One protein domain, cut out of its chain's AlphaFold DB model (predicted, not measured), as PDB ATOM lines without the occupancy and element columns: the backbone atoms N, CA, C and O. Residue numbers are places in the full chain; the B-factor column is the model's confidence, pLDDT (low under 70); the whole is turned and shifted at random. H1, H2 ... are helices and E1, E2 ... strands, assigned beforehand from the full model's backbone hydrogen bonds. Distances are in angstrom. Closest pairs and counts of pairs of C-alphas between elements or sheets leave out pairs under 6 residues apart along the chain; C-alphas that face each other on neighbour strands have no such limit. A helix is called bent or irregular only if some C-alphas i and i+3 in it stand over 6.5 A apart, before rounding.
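This is residues 4 to 121 of the 131 residues of an uncharacterized protein of Abscondita terminalis (UniProt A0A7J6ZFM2). What is the main picture? H4 is in the middle of the domain, with H3 roughly side by side with it towards one end, and H1 beside it towards the other, where a small sheet of E1 and E2 and the helix H2 also lie; H4 comes near both H1 and H3 without clearly touching either, while H1 and H3 are apart. How is it made up? The printed part has 118 residues, with four named helices and two named strands in the order H1 E1 H2 E2 H3 H4; the sheet, E1 then E2, is parallel, and the class is mostly helix, though under half of the residues are in named elements. How large and how dense is it? It is compact, with a radius of gyration of the C-alphas of 14.9 A, and only just elongated, with spans of 46 by 30 by 28 A.

How is the sheet paired? E1, residues 29 to 32, and E2, residues 59 to 62, are parallel neighbours at 24 degrees, with N 30 and O 59 2.9 A apart and N 32 and O 61 2.8 A apart, within hydrogen-bond range. With H2, residues 43 to 54, they form a strand-helix-strand unit, two parallel neighbour strands with a helix between them along the chain, and its crossover is right-handed; the closest C-alphas of E1 and H2 are those of Val 30 and Phe 53, 7.6 A apart. How do the other helices stand? H1, residues 4 to 12, and H4, residues 111 to 120, are close but not clearly touching, the C-alphas of Met 12 and Ala 114 being closest at 7.4 A, at a shallow tilt of 10 degrees, the same way. H3, residues 88 to 105, and H4 are also close but not clearly touching, with the C-alphas of Phe 104 and Ile 112 closest at 7.5 A, at a shallow tilt of 18 degrees, opposite ways. How sound are the helix backbones? In H1 and H3 every O i to N i+4 pair is within hydrogen-bond range; in H2 it is 6 of 8 and in H4 5 of 6. H2 is irregular, with C-alphas 44 and 47 8.1 A apart.

Where are the strands? E1, residues 29 to 32, is 9.8 A long from C-alpha 29 at (-27.178, -29.734, 121.823), and E2, residues 59 to 62, is 10.1 A long. Where are the helices? H3, residues 88 to 105, is 25.4 A long and begins at C-alpha 88 at (5.761, -12.427, 122.859); H2, residues 43 to 54, is 17.8 A long. H1, residues 4 to 12, is 13.0 A long, and H4, residues 111 to 120, is 14.6 A long and ends at C-alpha 120 at (-7.312, -26.027, 122.392).

How far does it reach? The two C-alphas farthest apart are those of Asp 55 and Pro 88, at 45.8 A. Which links are long, and is there a cut? The links H1 to E1, with 16 residues, and E2 to H3, with 25 residues, are long, and the printed part has no cut. Where is confidence low? The mean pLDDT of the printed part is 75.5, and 27 residues are under 70, among them residues 103 to 121; the mean of H4 is 52.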
ATOM      1  N   ASN A   4     -27.357 -21.998 109.925       61.69
ATOM      2  CA  ASN A   4     -27.097 -23.054 110.906       61.69
ATOM      3  C   ASN A   4     -25.627 -23.112 111.366       61.69
ATOM      4  O   ASN A   4     -25.360 -23.430 112.521       61.69
ATOM      5  N   ASN A   5     -24.672 -22.729 110.511       63.72
ATOM      6  CA  ASN A   5     -23.241 -22.810 110.834       63.72
ATOM      7  C   ASN A   5     -22.853 -21.815 111.940       63.72
ATOM      8  O   ASN A   5     -22.044 -22.124 112.813       63.72
ATOM      9  N   ASN A   6     -23.493 -20.642 111.953       68.75
ATOM     10  CA  ASN A   6     -23.278 -19.630 112.988       68.75
ATOM     11  C   ASN A   6     -23.805 -20.091 114.356       68.75
ATOM     12  O   ASN A   6     -23.209 -19.768 115.381       68.75
ATOM     13  N   LYS A   7     -24.898 -20.867 114.376       79.50
ATOM     14  CA  LYS A   7     -25.460 -21.444 115.604       79.50
ATOM     15  C   LYS A   7     -24.496 -22.461 116.219       79.50
ATOM     16  O   LYS A   7     -24.235 -22.392 117.415       79.50
ATOM     17  N   TYR A   8     -23.935 -23.364 115.415       79.81
ATOM     18  CA  TYR A   8     -23.001 -24.382 115.911       79.81
ATOM     19  C   TYR A   8     -21.707 -23.769 116.437       79.81
ATOM     20  O   TYR A   8     -21.255 -24.139 117.515       79.81
ATOM     21  N   LEU A   9     -21.177 -22.759 115.743       77.81
ATOM     22  CA  LEU A   9     -20.029 -22.005 116.234       77.81
ATOM     23  C   LEU A   9     -20.330 -21.305 117.570       77.81
ATOM     24  O   LEU A   9     -19.479 -21.283 118.449       77.81
ATOM     25  N   ALA A  10     -21.535 -20.763 117.762       83.00
ATOM     26  CA  ALA A  10     -21.914 -20.149 119.034       83.00
ATOM     27  C   ALA A  10     -22.015 -21.173 120.180       83.00
ATOM     28  O   ALA A  10     -21.563 -20.885 121.286       83.00
ATOM     29  N   LEU A  11     -22.557 -22.370 119.919       84.56
ATOM     30  CA  LEU A  11     -22.673 -23.451 120.913       84.56
ATOM     31  C   LEU A  11     -21.317 -23.928 121.430       84.56
ATOM     32  O   LEU A  11     -21.191 -24.319 122.584       84.56
ATOM     33  N   MET A  12     -20.296 -23.861 120.587       81.06
ATOM     34  CA  MET A  12     -18.927 -24.173 120.962       81.06
ATOM     35  C   MET A  12     -18.407 -23.208 122.049       81.06
ATOM     36  O   MET A  12     -17.798 -23.619 123.032       81.06
ATOM     37  N   PHE A  13     -18.713 -21.913 121.973       82.88
ATOM     38  CA  PHE A  13     -18.295 -20.961 123.014       82.88
ATOM     39  C   PHE A  13     -19.081 -21.081 124.334       82.88
ATOM     40  O   PHE A  13     -18.739 -20.409 125.310       82.88
ATOM     41  N   ASP A  14     -20.105 -21.937 124.403       83.50
ATOM     42  CA  ASP A  14     -20.794 -22.229 125.655       83.50
ATOM     43  C   ASP A  14     -19.956 -23.169 126.538       83.50
ATOM     44  O   ASP A  14     -19.573 -24.269 126.136       83.50
ATOM     45  N   ARG A  15     -19.677 -22.730 127.772       84.25
ATOM     46  CA  ARG A  15     -18.890 -23.457 128.789       84.25
ATOM     47  C   ARG A  15     -17.573 -24.026 128.234       84.25
ATOM     48  O   ARG A  15     -17.468 -25.229 127.994       84.25
ATOM     49  N   PRO A  16     -16.534 -23.196 128.071       80.31
ATOM     50  CA  PRO A  16     -15.363 -23.575 127.286       80.31
ATOM     51  C   PRO A  16     -14.398 -24.629 127.870       80.31
ATOM     52  O   PRO A  16     -13.794 -25.389 127.135       80.31
ATOM     53  N   GLN A  17     -14.081 -24.722 129.158       79.56
ATOM     54  CA  GLN A  17     -14.922 -25.132 130.281       79.56
ATOM     55  C   GLN A  17     -15.209 -26.652 130.286       79.56
ATOM     56  O   GLN A  17     -14.839 -27.392 131.202       79.56
ATOM     57  N   GLU A  18     -15.856 -27.149 129.255       83.56
ATOM     58  CA  GLU A  18     -16.401 -28.499 129.235       83.56
ATOM     59  C   GLU A  18     -16.073 -29.149 127.894       83.56
ATOM     60  O   GLU A  18     -16.005 -28.448 126.885       83.56
ATOM     61  N   PRO A  19     -15.850 -30.475 127.859       82.44
ATOM     62  CA  PRO A  19     -15.579 -31.162 126.604       82.44
ATOM     63  C   PRO A  19     -16.720 -30.946 125.604       82.44
ATOM     64  O   PRO A  19     -17.884 -30.847 125.984       82.44
ATOM     65  N   LEU A  20     -16.392 -30.932 124.315       82.44
ATOM     66  CA  LEU A  20     -17.359 -30.631 123.257       82.44
ATOM     67  C   LEU A  20     -18.499 -31.662 123.162       82.44
ATOM     68  O   LEU A  20     -19.592 -31.332 122.726       82.44
ATOM     69  N   PHE A  21     -18.251 -32.904 123.584       82.06
ATOM     70  CA  PHE A  21     -19.259 -33.968 123.604       82.06
ATOM     71  C   PHE A  21     -20.245 -33.865 124.784       82.06
ATOM     72  O   PHE A  21     -21.125 -34.712 124.901       82.06
ATOM     73  N   ALA A  22     -20.095 -32.872 125.666       84.88
ATOM     74  CA  ALA A  22     -21.098 -32.539 126.675       84.88
ATOM     75  C   ALA A  22     -22.229 -31.689 126.056       84.88
ATOM     76  O   ALA A  22     -21.976 -30.978 125.081       84.88
ATOM     77  N   PRO A  23     -23.454 -31.724 126.611       87.81
ATOM     78  CA  PRO A  23     -24.567 -30.909 126.130       87.81
ATOM     79  C   PRO A  23     -24.267 -29.410 126.250       87.81
ATOM     80  O   PRO A  23     -23.798 -28.937 127.288       87.81
ATOM     81  N   LYS A  24     -24.548 -28.663 125.176       86.38
ATOM     82  CA  LYS A  24     -24.292 -27.221 125.048       86.38
ATOM     83  C   LYS A  24     -25.570 -26.428 124.804       86.38
ATOM     84  O   LYS A  24     -26.480 -26.862 124.097       86.38
ATOM     85  N   GLY A  25     -25.584 -25.200 125.309       86.00
ATOM     86  CA  GLY A  25     -26.644 -24.232 125.083       86.00
ATOM     87  C   GLY A  25     -27.966 -24.581 125.778       86.00
ATOM     88  O   GLY A  25     -28.054 -25.533 126.549       86.00
ATOM     89  N   PRO A  26     -29.024 -23.797 125.511       83.25
ATOM     90  CA  PRO A  26     -30.323 -23.958 126.167       83.25
ATOM     91  C   PRO A  26     -31.105 -25.202 125.717       83.25
ATOM     92  O   PRO A  26     -32.064 -25.566 126.381       83.25
ATOM     93  N   HIS A  27     -30.703 -25.825 124.605       83.44
ATOM     94  CA  HIS A  27     -31.371 -26.979 123.988       83.44
ATOM     95  C   HIS A  27     -30.581 -28.283 124.151       83.44
ATOM     96  O   HIS A  27     -30.787 -29.226 123.394       83.44
ATOM     97  N   ASN A  28     -29.611 -28.325 125.072       85.81
ATOM     98  CA  ASN A  28     -28.762 -29.498 125.298       85.81
ATOM     99  C   ASN A  28     -28.236 -30.119 123.988       85.81
ATOM    100  O   ASN A  28     -28.348 -31.323 123.750       85.81
ATOM    101  N   ALA A  29     -27.698 -29.279 123.101       87.88
ATOM    102  CA  ALA A  29     -27.178 -29.734 121.823       87.88
ATOM    103  C   ALA A  29     -25.876 -30.514 122.047       87.88
ATOM    104  O   ALA A  29     -24.965 -30.017 122.711       87.88
ATOM    105  N   VAL A  30     -25.769 -31.719 121.488       87.31
ATOM    106  CA  VAL A  30     -24.606 -32.599 121.664       87.31
ATOM    107  C   VAL A  30     -23.868 -32.783 120.349       87.31
ATOM    108  O   VAL A  30     -24.443 -33.163 119.326       87.31
ATOM    109  N   PHE A  31     -22.556 -32.572 120.397       84.94
ATOM    110  CA  PHE A  31     -21.664 -32.845 119.281       84.94
ATOM    111  C   PHE A  31     -21.197 -34.304 119.313       84.94
ATOM    112  O   PHE A  31     -20.517 -34.744 120.242       84.94
ATOM    113  N   ARG A  32     -21.520 -35.061 118.264       83.31
ATOM    114  CA  ARG A  32     -21.008 -36.417 118.048       83.31
ATOM    115  C   ARG A  32     -19.650 -36.329 117.389       83.31
ATOM    116  O   ARG A  32     -19.532 -36.138 116.181       83.31
ATOM    117  N   VAL A  33     -18.636 -36.456 118.232       81.81
ATOM    118  CA  VAL A  33     -17.236 -36.425 117.837       81.81
ATOM    119  C   VAL A  33     -16.760 -37.856 117.511       81.81
ATOM    120  O   VAL A  33     -17.001 -38.760 118.316       81.81
ATOM    121  N   PRO A  34     -16.060 -38.086 116.384       80.88
ATOM    122  CA  PRO A  34     -15.362 -39.343 116.111       80.88
ATOM    123  C   PRO A  34     -14.402 -39.759 117.238       80.88
ATOM    124  O   PRO A  34     -13.800 -38.922 117.914       80.88
ATOM    125  N   GLN A  35     -14.206 -41.070 117.421       78.69
ATOM    126  CA  GLN A  35     -13.346 -41.605 118.487       78.69
ATOM    127  C   GLN A  35     -11.881 -41.153 118.355       78.69
ATOM    128  O   GLN A  35     -11.192 -41.006 119.366       78.69
ATOM    129  N   SER A  36     -11.413 -40.897 117.131       78.06
ATOM    130  CA  SER A  36     -10.067 -40.387 116.838       78.06
ATOM    131  C   SER A  36      -9.784 -39.029 117.487       78.06
ATOM    132  O   SER A  36      -8.635 -38.738 117.823       78.06
ATOM    133  N   TYR A  37     -10.822 -38.230 117.734       76.88
ATOM    134  CA  TYR A  37     -10.728 -36.883 118.307       76.88
ATOM    135  C   TYR A  37     -10.990 -36.840 119.807       76.88
ATOM    136  O   TYR A  37     -10.837 -35.790 120.437       76.88
ATOM    137  N   LEU A  38     -11.381 -37.967 120.402       79.31
ATOM    138  CA  LEU A  38     -11.476 -38.049 121.847       79.31
ATOM    139  C   LEU A  38     -10.069 -37.961 122.457       79.31
ATOM    140  O   LEU A  38      -9.152 -38.652 122.001       79.31
ATOM    141  N   PRO A  39      -9.886 -37.164 123.524       77.44
ATOM    142  CA  PRO A  39      -8.665 -37.203 124.319       77.44
ATOM    143  C   PRO A  39      -8.370 -38.633 124.787       77.44
ATOM    144  O   PRO A  39      -9.300 -39.380 125.091       77.44
ATOM    145  N   ASP A  40      -7.093 -39.001 124.931       79.38
ATOM    146  CA  ASP A  40      -6.692 -40.381 125.258       79.38
ATOM    147  C   ASP A  40      -7.377 -40.938 126.513       79.38
ATOM    148  O   ASP A  40      -7.765 -42.103 126.548       79.38
ATOM    149  N   ARG A  41      -7.632 -40.080 127.509       78.75
ATOM    150  CA  ARG A  41      -8.363 -40.433 128.739       78.75
ATOM    151  C   ARG A  41      -9.817 -40.875 128.512       78.75
ATOM    152  O   ARG A  41     -10.373 -41.574 129.348       78.75
ATOM    153  N   TYR A  42     -10.436 -40.448 127.411       78.31
ATOM    154  CA  TYR A  42     -11.834 -40.722 127.066       78.31
ATOM    155  C   TYR A  42     -11.986 -41.747 125.938       78.31
ATOM    156  O   TYR A  42     -13.079 -42.283 125.768       78.31
ATOM    157  N   LYS A  43     -10.912 -42.086 125.207       80.38
ATOM    158  CA  LYS A  43     -10.940 -43.129 124.165       80.38
ATOM    159  C   LYS A  43     -11.501 -44.477 124.651       80.38
ATOM    160  O   LYS A  43     -12.311 -45.042 123.914       80.38
ATOM    161  N   PRO A  44     -11.164 -44.977 125.862       81.62
ATOM    162  CA  PRO A  44     -11.735 -46.223 126.384       81.62
ATOM    163  C   PRO A  44     -13.233 -46.124 126.708       81.62
ATOM    164  O   PRO A  44     -13.921 -47.138 126.750       81.62
ATOM    165  N   LEU A  45     -13.737 -44.907 126.938       76.00
ATOM    166  CA  LEU A  45     -15.102 -44.633 127.389       76.00
ATOM    167  C   LEU A  45     -16.037 -44.208 126.246       76.00
ATOM    168  O   LEU A  45     -17.195 -43.903 126.507       76.00
ATOM    169  N   GLY A  46     -15.577 -44.185 124.990       69.75
ATOM    170  CA  GLY A  46     -16.302 -43.559 123.872       69.75
ATOM    171  C   GLY A  46     -17.762 -44.010 123.706       69.75
ATOM    172  O   GLY A  46     -18.652 -43.173 123.542       69.75
ATOM    173  N   MET A  47     -18.038 -45.315 123.823       68.19
ATOM    174  CA  MET A  47     -19.416 -45.828 123.742       68.19
ATOM    175  C   MET A  47     -20.263 -45.465 124.970       68.19
ATOM    176  O   MET A  47     -21.441 -45.158 124.826       68.19
ATOM    177  N   GLN A  48     -19.669 -45.457 126.164       73.31
ATOM    178  CA  GLN A  48     -20.374 -45.121 127.406       73.31
ATOM    179  C   GLN A  48     -20.677 -43.622 127.491       73.31
ATOM    180  O   GLN A  48     -21.760 -43.243 127.914       73.31
ATOM    181  N   LEU A  49     -19.759 -42.768 127.030       72.69
ATOM    182  CA  LEU A  49     -19.980 -41.321 126.939       72.69
ATOM    183  C   LEU A  49     -21.143 -40.997 126.013       72.69
ATOM    184  O   LEU A  49     -21.956 -40.144 126.336       72.69
ATOM    185  N   SER A  50     -21.242 -41.714 124.892       69.44
ATOM    186  CA  SER A  50     -22.358 -41.543 123.967       69.44
ATOM    187  C   SER A  50     -23.690 -41.836 124.659       69.44
ATOM    188  O   SER A  50     -24.597 -41.032 124.538       69.44
ATOM    189  N   GLN A  51     -23.769 -42.906 125.454       74.19
ATOM    190  CA  GLN A  51     -24.989 -43.285 126.179       74.19
ATOM    191  C   GLN A  51     -25.361 -42.313 127.305       74.19
ATOM    192  O   GLN A  51     -26.537 -42.041 127.495       74.19
ATOM    193  N   ILE A  52     -24.378 -41.775 128.039       74.56
ATOM    194  CA  ILE A  52     -24.624 -40.846 129.160       74.56
ATOM    195  C   ILE A  52     -25.351 -39.586 128.695       74.56
ATOM    196  O   ILE A  52     -26.176 -39.050 129.428       74.56
ATOM    197  N   PHE A  53     -25.032 -39.105 127.496       72.69
ATOM    198  CA  PHE A  53     -25.606 -37.863 127.000       72.69
ATOM    199  C   PHE A  53     -26.879 -38.075 126.181       72.69
ATOM    200  O   PHE A  53     -27.573 -37.095 125.970       72.69
ATOM    201  N   ASP A  54     -27.231 -39.309 125.792       71.00
ATOM    202  CA  ASP A  54     -28.392 -39.608 124.934       71.00
ATOM    203  C   ASP A  54     -29.745 -39.293 125.575       71.00
ATOM    204  O   ASP A  54     -30.679 -38.921 124.867       71.00
ATOM    205  N   ASP A  55     -29.843 -39.391 126.900       69.00
ATOM    206  CA  ASP A  55     -31.107 -39.202 127.616       69.00
ATOM    207  C   ASP A  55     -31.525 -37.720 127.736       69.00
ATOM    208  O   ASP A  55     -32.695 -37.432 127.988       69.00
ATOM    209  N   GLU A  56     -30.602 -36.770 127.531       66.50
ATOM    210  CA  GLU A  56     -30.836 -35.326 127.720       66.50
ATOM    211  C   GLU A  56     -30.741 -34.497 126.419       66.50
ATOM    212  O   GLU A  56     -30.824 -33.267 126.477       66.50
ATOM    213  N   VAL A  57     -30.576 -35.133 125.246       76.62
ATOM    214  CA  VAL A  57     -30.341 -34.435 123.963       76.62
ATOM    215  C   VAL A  57     -31.633 -33.973 123.290       76.62
ATOM    216  O   VAL A  57     -32.455 -34.799 122.894       76.62
ATOM    217  N   GLU A  58     -31.753 -32.670 123.006       83.25
ATOM    218  CA  GLU A  58     -32.771 -32.166 122.062       83.25
ATOM    219  C   GLU A  58     -32.232 -32.039 120.622       83.25
ATOM    220  O   GLU A  58     -32.995 -32.146 119.661       83.25
ATOM    221  N   GLU A  59     -30.919 -31.839 120.437       85.38
ATOM    222  CA  GLU A  59     -30.292 -31.638 119.122       85.38
ATOM    223  C   GLU A  59     -28.942 -32.363 119.009       85.38
ATOM    224  O   GLU A  59     -28.049 -32.180 119.833       85.38
ATOM    225  N   THR A  60     -28.756 -33.174 117.962       84.19
ATOM    226  CA  THR A  60     -27.488 -33.881 117.700       84.19
ATOM    227  C   THR A  60     -26.772 -33.290 116.490       84.19
ATOM    228  O   THR A  60     -27.337 -33.229 115.399       84.19
ATOM    229  N   ILE A  61     -25.505 -32.913 116.664       83.62
ATOM    230  CA  ILE A  61     -24.649 -32.352 115.614       83.62
ATOM    231  C   ILE A  61     -23.539 -33.360 115.314       83.62
ATOM    232  O   ILE A  61     -22.732 -33.676 116.184       83.62
ATOM    233  N   TYR A  62     -23.487 -33.880 114.090       82.25
ATOM    234  CA  TYR A  62     -22.466 -34.848 113.683       82.25
ATOM    235  C   TYR A  62     -21.246 -34.137 113.109       82.25
ATOM    236  O   TYR A  62     -21.388 -33.366 112.164       82.25
ATOM    237  N   ILE A  63     -20.068 -34.432 113.662       79.56
ATOM    238  CA  ILE A  63     -18.789 -33.919 113.166       79.56
ATOM    239  C   ILE A  63     -18.185 -34.946 112.216       79.56
ATOM    240  O   ILE A  63     -18.065 -36.126 112.559       79.56
ATOM    241  N   LYS A  64     -17.787 -34.500 111.026       77.56
ATOM    242  CA  LYS A  64     -17.062 -35.346 110.074       77.56
ATOM    243  C   LYS A  64     -15.604 -35.505 110.482       77.56
ATOM    244  O   LYS A  64     -14.978 -34.588 111.005       77.56
ATOM    245  N   GLU A  65     -15.060 -36.676 110.190       74.06
ATOM    246  CA  GLU A  65     -13.629 -36.913 110.314       74.06
ATOM    247  C   GLU A  65     -12.892 -36.325 109.103       74.06
ATOM    248  O   GLU A  65     -13.212 -36.609 107.950       74.06
ATOM    249  N   ILE A  66     -11.918 -35.478 109.400       77.75
ATOM    250  CA  ILE A  66     -11.005 -34.774 108.503       77.75
ATOM    251  C   ILE A  66      -9.550 -34.999 108.945       77.75
ATOM    252  O   ILE A  66      -9.270 -35.337 110.102       77.75
ATOM    253  N   GLU A  67      -8.606 -34.800 108.027       72.38
ATOM    254  CA  GLU A  67      -7.181 -34.851 108.354       72.38
ATOM    255  C   GLU A  67      -6.796 -33.664 109.240       72.38
ATOM    256  O   GLU A  67      -7.000 -32.505 108.876       72.38
ATOM    257  N   LEU A  68      -6.258 -33.959 110.426       70.44
ATOM    258  CA  LEU A  68      -5.943 -32.922 111.397       70.44
ATOM    259  C   LEU A  68      -4.660 -32.174 111.026       70.44
ATOM    260  O   LEU A  68      -3.653 -32.818 110.714       70.44
ATOM    261  N   PRO A  69      -4.656 -30.835 111.131       72.62
ATOM    262  CA  PRO A  69      -3.428 -30.061 111.040       72.62
ATOM    263  C   PRO A  69      -2.482 -30.418 112.193       72.62
ATOM    264  O   PRO A  69      -2.908 -30.794 113.289       72.62
ATOM    265  N   ASP A  70      -1.183 -30.236 111.971       74.44
ATOM    266  CA  ASP A  70      -0.230 -30.274 113.073       74.44
ATOM    267  C   ASP A  70      -0.413 -29.039 113.968       74.44
ATOM    268  O   ASP A  70      -0.331 -27.893 113.517       74.44
ATOM    269  N   VAL A  71      -0.668 -29.291 115.252       73.19
ATOM    270  CA  VAL A  71      -0.877 -28.287 116.305       73.19
ATOM    271  C   VAL A  71       0.160 -28.411 117.428       73.19
ATOM    272  O   VAL A  71      -0.057 -27.923 118.533       73.19
ATOM    273  N   GLY A  72       1.303 -29.061 117.176       74.44
ATOM    274  CA  GLY A  72       2.325 -29.356 118.187       74.44
ATOM    275  C   GLY A  72       2.789 -28.149 119.014       74.44
ATOM    276  O   GLY A  72       2.833 -28.229 120.243       74.44
ATOM    277  N   GLU A  73       3.068 -27.006 118.379       73.50
ATOM    278  CA  GLU A  73       3.435 -25.766 119.085       73.50
ATOM    279  C   GLU A  73       2.284 -25.239 119.947       73.50
ATOM    280  O   GLU A  73       2.480 -24.861 121.106       73.50
ATOM    281  N   LEU A  74       1.061 -25.309 119.420       74.81
ATOM    282  CA  LEU A  74      -0.147 -24.882 120.114       74.81
ATOM    283  C   LEU A  74      -0.437 -25.711 121.349       74.81
ATOM    284  O   LEU A  74      -1.110 -25.178 122.219       74.81
ATOM    285  N   LEU A  75       0.064 -26.949 121.453       74.81
ATOM    286  CA  LEU A  75      -0.100 -27.835 122.611       74.81
ATOM    287  C   LEU A  75       0.882 -27.544 123.757       74.81
ATOM    288  O   LEU A  75       0.629 -27.999 124.871       74.81
ATOM    289  N   LYS A  76       1.934 -26.737 123.541       82.00
ATOM    290  CA  LYS A  76       2.963 -26.432 124.560       82.00
ATOM    291  C   LYS A  76       2.486 -25.568 125.726       82.00
ATOM    292  O   LYS A  76       3.008 -25.699 126.828       82.00
ATOM    293  N   LEU A  77       1.519 -24.680 125.502       81.94
ATOM    294  CA  LEU A  77       0.830 -23.987 126.599       81.94
ATOM    295  C   LEU A  77       0.100 -25.030 127.482       81.94
ATOM    296  O   LEU A  77      -0.176 -26.139 127.036       81.94
ATOM    297  N   ASP A  78      -0.170 -24.767 128.754       80.19
ATOM    298  CA  ASP A  78      -0.993 -25.705 129.532       80.19
ATOM    299  C   ASP A  78      -2.481 -25.480 129.217       80.19
ATOM    300  O   ASP A  78      -2.891 -24.358 128.917       80.19
ATOM    301  N   ARG A  79      -3.314 -26.525 129.313       74.12
ATOM    302  CA  ARG A  79      -4.774 -26.378 129.185       74.12
ATOM    303  C   ARG A  79      -5.313 -25.423 130.248       74.12
ATOM    304  O   ARG A  79      -6.208 -24.661 129.945       74.12
ATOM    305  N   ASN A  80      -4.756 -25.408 131.455       79.62
ATOM    306  CA  ASN A  80      -5.173 -24.469 132.500       79.62
ATOM    307  C   ASN A  80      -4.209 -23.276 132.638       79.62
ATOM    308  O   ASN A  80      -4.272 -22.540 133.623       79.62
ATOM    309  N   GLY A  81      -3.306 -23.092 131.670       80.50
ATOM    310  CA  GLY A  81      -2.306 -22.034 131.684       80.50
ATOM    311  C   GLY A  81      -2.911 -20.652 131.442       80.50
ATOM    312  O   GLY A  81      -3.912 -20.495 130.744       80.50
ATOM    313  N   HIS A  82      -2.275 -19.622 131.997       85.06
ATOM    314  CA  HIS A  82      -2.641 -18.242 131.697       85.06
ATOM    315  C   HIS A  82      -2.176 -17.858 130.293       85.06
ATOM    316  O   HIS A  82      -1.012 -18.047 129.948       85.06
ATOM    317  N   PHE A  83      -3.066 -17.241 129.520       85.62
ATOM    318  CA  PHE A  83      -2.746 -16.644 128.231       85.62
ATOM    319  C   PHE A  83      -2.784 -15.119 128.312       85.62
ATOM    320  O   PHE A  83      -3.608 -14.536 129.015       85.62
ATOM    321  N   SER A  84      -1.884 -14.468 127.583       87.06
ATOM    322  CA  SER A  84      -1.797 -13.012 127.514       87.06
ATOM    323  C   SER A  84      -1.091 -12.586 126.240       87.06
ATOM    324  O   SER A  84       0.060 -12.964 126.034       87.06
ATOM    325  N   LEU A  85      -1.740 -11.731 125.445       88.56
ATOM    326  CA  LEU A  85      -1.161 -11.125 124.241       88.56
ATOM    327  C   LEU A  85       0.027 -10.198 124.533       88.56
ATOM    328  O   LEU A  85       0.665  -9.734 123.599       88.56
ATOM    329  N   PHE A  86       0.342  -9.907 125.796       92.12
ATOM    330  CA  PHE A  86       1.529  -9.125 126.154       92.12
ATOM    331  C   PHE A  86       2.804  -9.971 126.246       92.12
ATOM    332  O   PHE A  86       3.899  -9.421 126.326       92.12
ATOM    333  N   VAL A  87       2.682 -11.300 126.240       89.31
ATOM    334  CA  VAL A  87       3.826 -12.214 126.218       89.31
ATOM    335  C   VAL A  87       4.172 -12.514 124.752       89.31
ATOM    336  O   VAL A  87       3.311 -13.048 124.054       89.31
ATOM    337  N   PRO A  88       5.401 -12.238 124.271       92.56
ATOM    338  CA  PRO A  88       5.761 -12.427 122.859       92.56
ATOM    339  C   PRO A  88       5.490 -13.845 122.342       92.56
ATOM    340  O   PRO A  88       4.876 -14.029 121.298       92.56
ATOM    341  N   TRP A  89       5.828 -14.858 123.139       88.00
ATOM    342  CA  TRP A  89       5.558 -16.255 122.801       88.00
ATOM    343  C   TRP A  89       4.055 -16.566 122.642       88.00
ATOM    344  O   TRP A  89       3.660 -17.315 121.756       88.00
ATOM    345  N   HIS A  90       3.183 -15.950 123.447       88.38
ATOM    346  CA  HIS A  90       1.733 -16.096 123.283       88.38
ATOM    347  C   HIS A  90       1.212 -15.399 122.023       88.38
ATOM    348  O   HIS A  90       0.234 -15.862 121.442       88.38
ATOM    349  N   GLN A  91       1.839 -14.298 121.597       90.25
ATOM    350  CA  GLN A  91       1.488 -13.633 120.340       90.25
ATOM    351  C   GLN A  91       1.793 -14.535 119.146       90.25
ATOM    352  O   GLN A  91       0.946 -14.670 118.268       90.25
ATOM    353  N   GLU A  92       2.959 -15.184 119.141       89.69
ATOM    354  CA  GLU A  92       3.342 -16.152 118.107       89.69
ATOM    355  C   GLU A  92       2.358 -17.327 118.057       89.69
ATOM    356  O   GLU A  92       1.862 -17.666 116.985       89.69
ATOM    357  N   LEU A  93       1.991 -17.882 119.218       87.31
ATOM    358  CA  LEU A  93       0.982 -18.942 119.303       87.31
ATOM    359  C   LEU A  93      -0.391 -18.496 118.788       87.31
ATOM    360  O   LEU A  93      -1.051 -19.237 118.061       87.31
ATOM    361  N   ALA A  94      -0.846 -17.299 119.162       86.44
ATOM    362  CA  ALA A  94      -2.132 -16.778 118.715       86.44
ATOM    363  C   ALA A  94      -2.137 -16.496 117.209       86.44
ATOM    364  O   ALA A  94      -3.121 -16.805 116.541       86.44
ATOM    365  N   ALA A  95      -1.043 -15.954 116.670       86.94
ATOM    366  CA  ALA A  95      -0.876 -15.745 115.238       86.94
ATOM    367  C   ALA A  95      -0.927 -17.075 114.476       86.94
ATOM    368  O   ALA A  95      -1.692 -17.188 113.522       86.94
ATOM    369  N   ASP A  96      -0.199 -18.095 114.939       84.69
ATOM    370  CA  ASP A  96      -0.198 -19.422 114.319       84.69
ATOM    371  C   ASP A  96      -1.589 -20.075 114.339       84.69
ATOM    372  O   ASP A  96      -2.051 -20.620 113.333       84.69
ATOM    373  N   LEU A  97      -2.304 -19.955 115.464       82.69
ATOM    374  CA  LEU A  97      -3.673 -20.445 115.588       82.69
ATOM    375  C   LEU A  97      -4.624 -19.725 114.622       82.69
ATOM    376  O   LEU A  97      -5.431 -20.370 113.957       82.69
ATOM    377  N   ILE A  98      -4.535 -18.395 114.541       83.56
ATOM    378  CA  ILE A  98      -5.372 -17.584 113.650       83.56
ATOM    379  C   ILE A  98      -5.092 -17.934 112.190       83.56
ATOM    380  O   ILE A  98      -6.044 -18.107 111.435       83.56
ATOM    381  N   THR A  99      -3.826 -18.077 111.789       82.88
ATOM    382  CA  THR A  99      -3.460 -18.474 110.423       82.88
ATOM    383  C   THR A  99      -4.068 -19.825 110.069       82.88
ATOM    384  O   THR A  99      -4.775 -19.918 109.069       82.88
ATOM    385  N   LYS A 100      -3.915 -20.831 110.942       77.69
ATOM    386  CA  LYS A 100      -4.560 -22.138 110.765       77.69
ATOM    387  C   LYS A 100      -6.078 -21.988 110.632       77.69
ATOM    388  O   LYS A 100      -6.653 -22.493 109.675       77.69
ATOM    389  N   PHE A 101      -6.736 -21.246 111.527       73.19
ATOM    390  CA  PHE A 101      -8.185 -21.027 111.441       73.19
ATOM    391  C   PHE A 101      -8.620 -20.304 110.166       73.19
ATOM    392  O   PHE A 101      -9.665 -20.653 109.631       73.19
ATOM    393  N   ILE A 102      -7.876 -19.314 109.676       74.19
ATOM    394  CA  ILE A 102      -8.210 -18.600 108.437       74.19
ATOM    395  C   ILE A 102      -8.101 -19.541 107.238       74.19
ATOM    396  O   ILE A 102      -9.024 -19.581 106.422       74.19
ATOM    397  N   ASP A 103      -7.033 -20.335 107.170       65.25
ATOM    398  CA  ASP A 103      -6.842 -21.335 106.119       65.25
ATOM    399  C   ASP A 103      -7.991 -22.359 106.124       65.25
ATOM    400  O   ASP A 103      -8.511 -22.723 105.067       65.25
ATOM    401  N   PHE A 104      -8.481 -22.739 107.310       62.84
ATOM    402  CA  PHE A 104      -9.646 -23.615 107.461       62.84
ATOM    403  C   PHE A 104     -10.992 -22.936 107.173       62.84
ATOM    404  O   PHE A 104     -11.872 -23.553 106.576       62.84
ATOM    405  N   LEU A 105     -11.181 -21.669 107.554       53.12
ATOM    406  CA  LEU A 105     -12.429 -20.920 107.348       53.12
ATOM    407  C   LEU A 105     -12.661 -20.557 105.877       53.12
ATOM    408  O   LEU A 105     -13.811 -20.499 105.438       53.12
ATOM    409  N   LEU A 106     -11.593 -20.373 105.095       51.31
ATOM    410  CA  LEU A 106     -11.682 -20.294 103.631       51.31
ATOM    411  C   LEU A 106     -12.156 -21.626 103.013       51.31
ATOM    412  O   LEU A 106     -12.723 -21.624 101.921       51.31
ATOM    413  N   GLY A 107     -11.998 -22.732 103.747       51.34
ATOM    414  CA  GLY A 107     -12.484 -24.074 103.440       51.34
ATOM    415  C   GLY A 107     -13.789 -24.483 104.139       51.34
ATOM    416  O   GLY A 107     -13.994 -25.666 104.311       51.34
ATOM    417  N   LEU A 108     -14.669 -23.560 104.556       46.53
ATOM    418  CA  LEU A 108     -16.118 -23.758 104.826       46.53
ATOM    419  C   LEU A 108     -16.644 -24.936 105.699       46.53
ATOM    420  O   LEU A 108     -17.863 -25.000 105.885       46.53
ATOM    421  N   ASP A 109     -15.823 -25.803 106.292       48.56
ATOM    422  CA  ASP A 109     -16.288 -26.944 107.094       48.56
ATOM    423  C   ASP A 109     -16.133 -26.679 108.605       48.56
ATOM    424  O   ASP A 109     -15.040 -26.660 109.172       48.56
ATOM    425  N   CYS A 110     -17.268 -26.489 109.293       50.56
ATOM    426  CA  CYS A 110     -17.348 -26.284 110.749       50.56
ATOM    427  C   CYS A 110     -16.833 -27.480 111.575       50.56
ATOM    428  O   CYS A 110     -16.577 -27.338 112.771       50.56
ATOM    429  N   ASP A 111     -16.665 -28.636 110.936       51.62
ATOM    430  CA  ASP A 111     -16.234 -29.896 111.543       51.62
ATOM    431  C   ASP A 111     -14.824 -29.807 112.157       51.62
ATOM    432  O   ASP A 111     -14.526 -30.463 113.150       51.62
ATOM    433  N   ILE A 112     -13.971 -28.931 111.623       49.56
ATOM    434  CA  ILE A 112     -12.554 -28.807 112.001       49.56
ATOM    435  C   ILE A 112     -12.379 -27.981 113.273       49.56
ATOM    436  O   ILE A 112     -11.604 -28.333 114.166       49.56
ATOM    437  N   VAL A 113     -13.159 -26.899 113.390       54.66
ATOM    438  CA  VAL A 113     -13.165 -26.030 114.573       54.66
ATOM    439  C   VAL A 113     -13.499 -26.865 115.803       54.66
ATOM    440  O   VAL A 113     -12.883 -26.684 116.846       54.66
ATOM    441  N   ALA A 114     -14.437 -27.809 115.679       51.44
ATOM    442  CA  ALA A 114     -14.870 -28.697 116.751       51.44
ATOM    443  C   ALA A 114     -13.740 -29.577 117.316       51.44
ATOM    444  O   ALA A 114     -13.649 -29.789 118.530       51.44
ATOM    445  N   VAL A 115     -12.842 -30.063 116.461       53.56
ATOM    446  CA  VAL A 115     -11.728 -30.906 116.909       53.56
ATOM    447  C   VAL A 115     -10.707 -30.096 117.679       53.56
ATOM    448  O   VAL A 115     -10.302 -30.476 118.782       53.56
ATOM    449  N   GLU A 116     -10.337 -28.945 117.123       52.56
ATOM    450  CA  GLU A 116      -9.383 -28.060 117.768       52.56
ATOM    451  C   GLU A 116      -9.955 -27.472 119.041       52.56
ATOM    452  O   GLU A 116      -9.258 -27.358 120.030       52.56
ATOM    453  N   HIS A 117     -11.251 -27.235 119.115       53.06
ATOM    454  CA  HIS A 117     -11.902 -26.840 120.347       53.06
ATOM    455  C   HIS A 117     -11.717 -27.853 121.488       53.06
ATOM    456  O   HIS A 117     -11.270 -27.502 122.578       53.06
ATOM    457  N   ASN A 118     -11.920 -29.146 121.229       50.31
ATOM    458  CA  ASN A 118     -11.690 -30.174 122.247       50.31
ATOM    459  C   ASN A 118     -10.216 -30.252 122.712       50.31
ATOM    460  O   ASN A 118      -9.950 -30.662 123.846       50.31
ATOM    461  N   ARG A 119      -9.259 -29.847 121.860       49.97
ATOM    462  CA  ARG A 119      -7.807 -29.867 122.143       49.97
ATOM    463  C   ARG A 119      -7.250 -28.528 122.660       49.97
ATOM    464  O   ARG A 119      -6.303 -28.532 123.446       49.97
ATOM    465  N   ILE A 120      -7.845 -27.399 122.274       51.44
ATOM    466  CA  ILE A 120      -7.312 -26.027 122.392       51.44
ATOM    467  C   ILE A 120      -8.156 -25.139 123.313       51.44
ATOM    468  O   ILE A 120      -7.626 -24.150 123.826       51.44
ATOM    469  N   GLN A 121      -9.426 -25.458 123.586       46.62
ATOM    470  CA  GLN A 121     -10.379 -24.503 124.169       46.62
ATOM    471  C   GLN A 121     -10.226 -24.212 125.669       46.62
ATOM    472  O   GLN A 121     -11.157 -24.329 126.447       46.62
TER     473      GLN A 121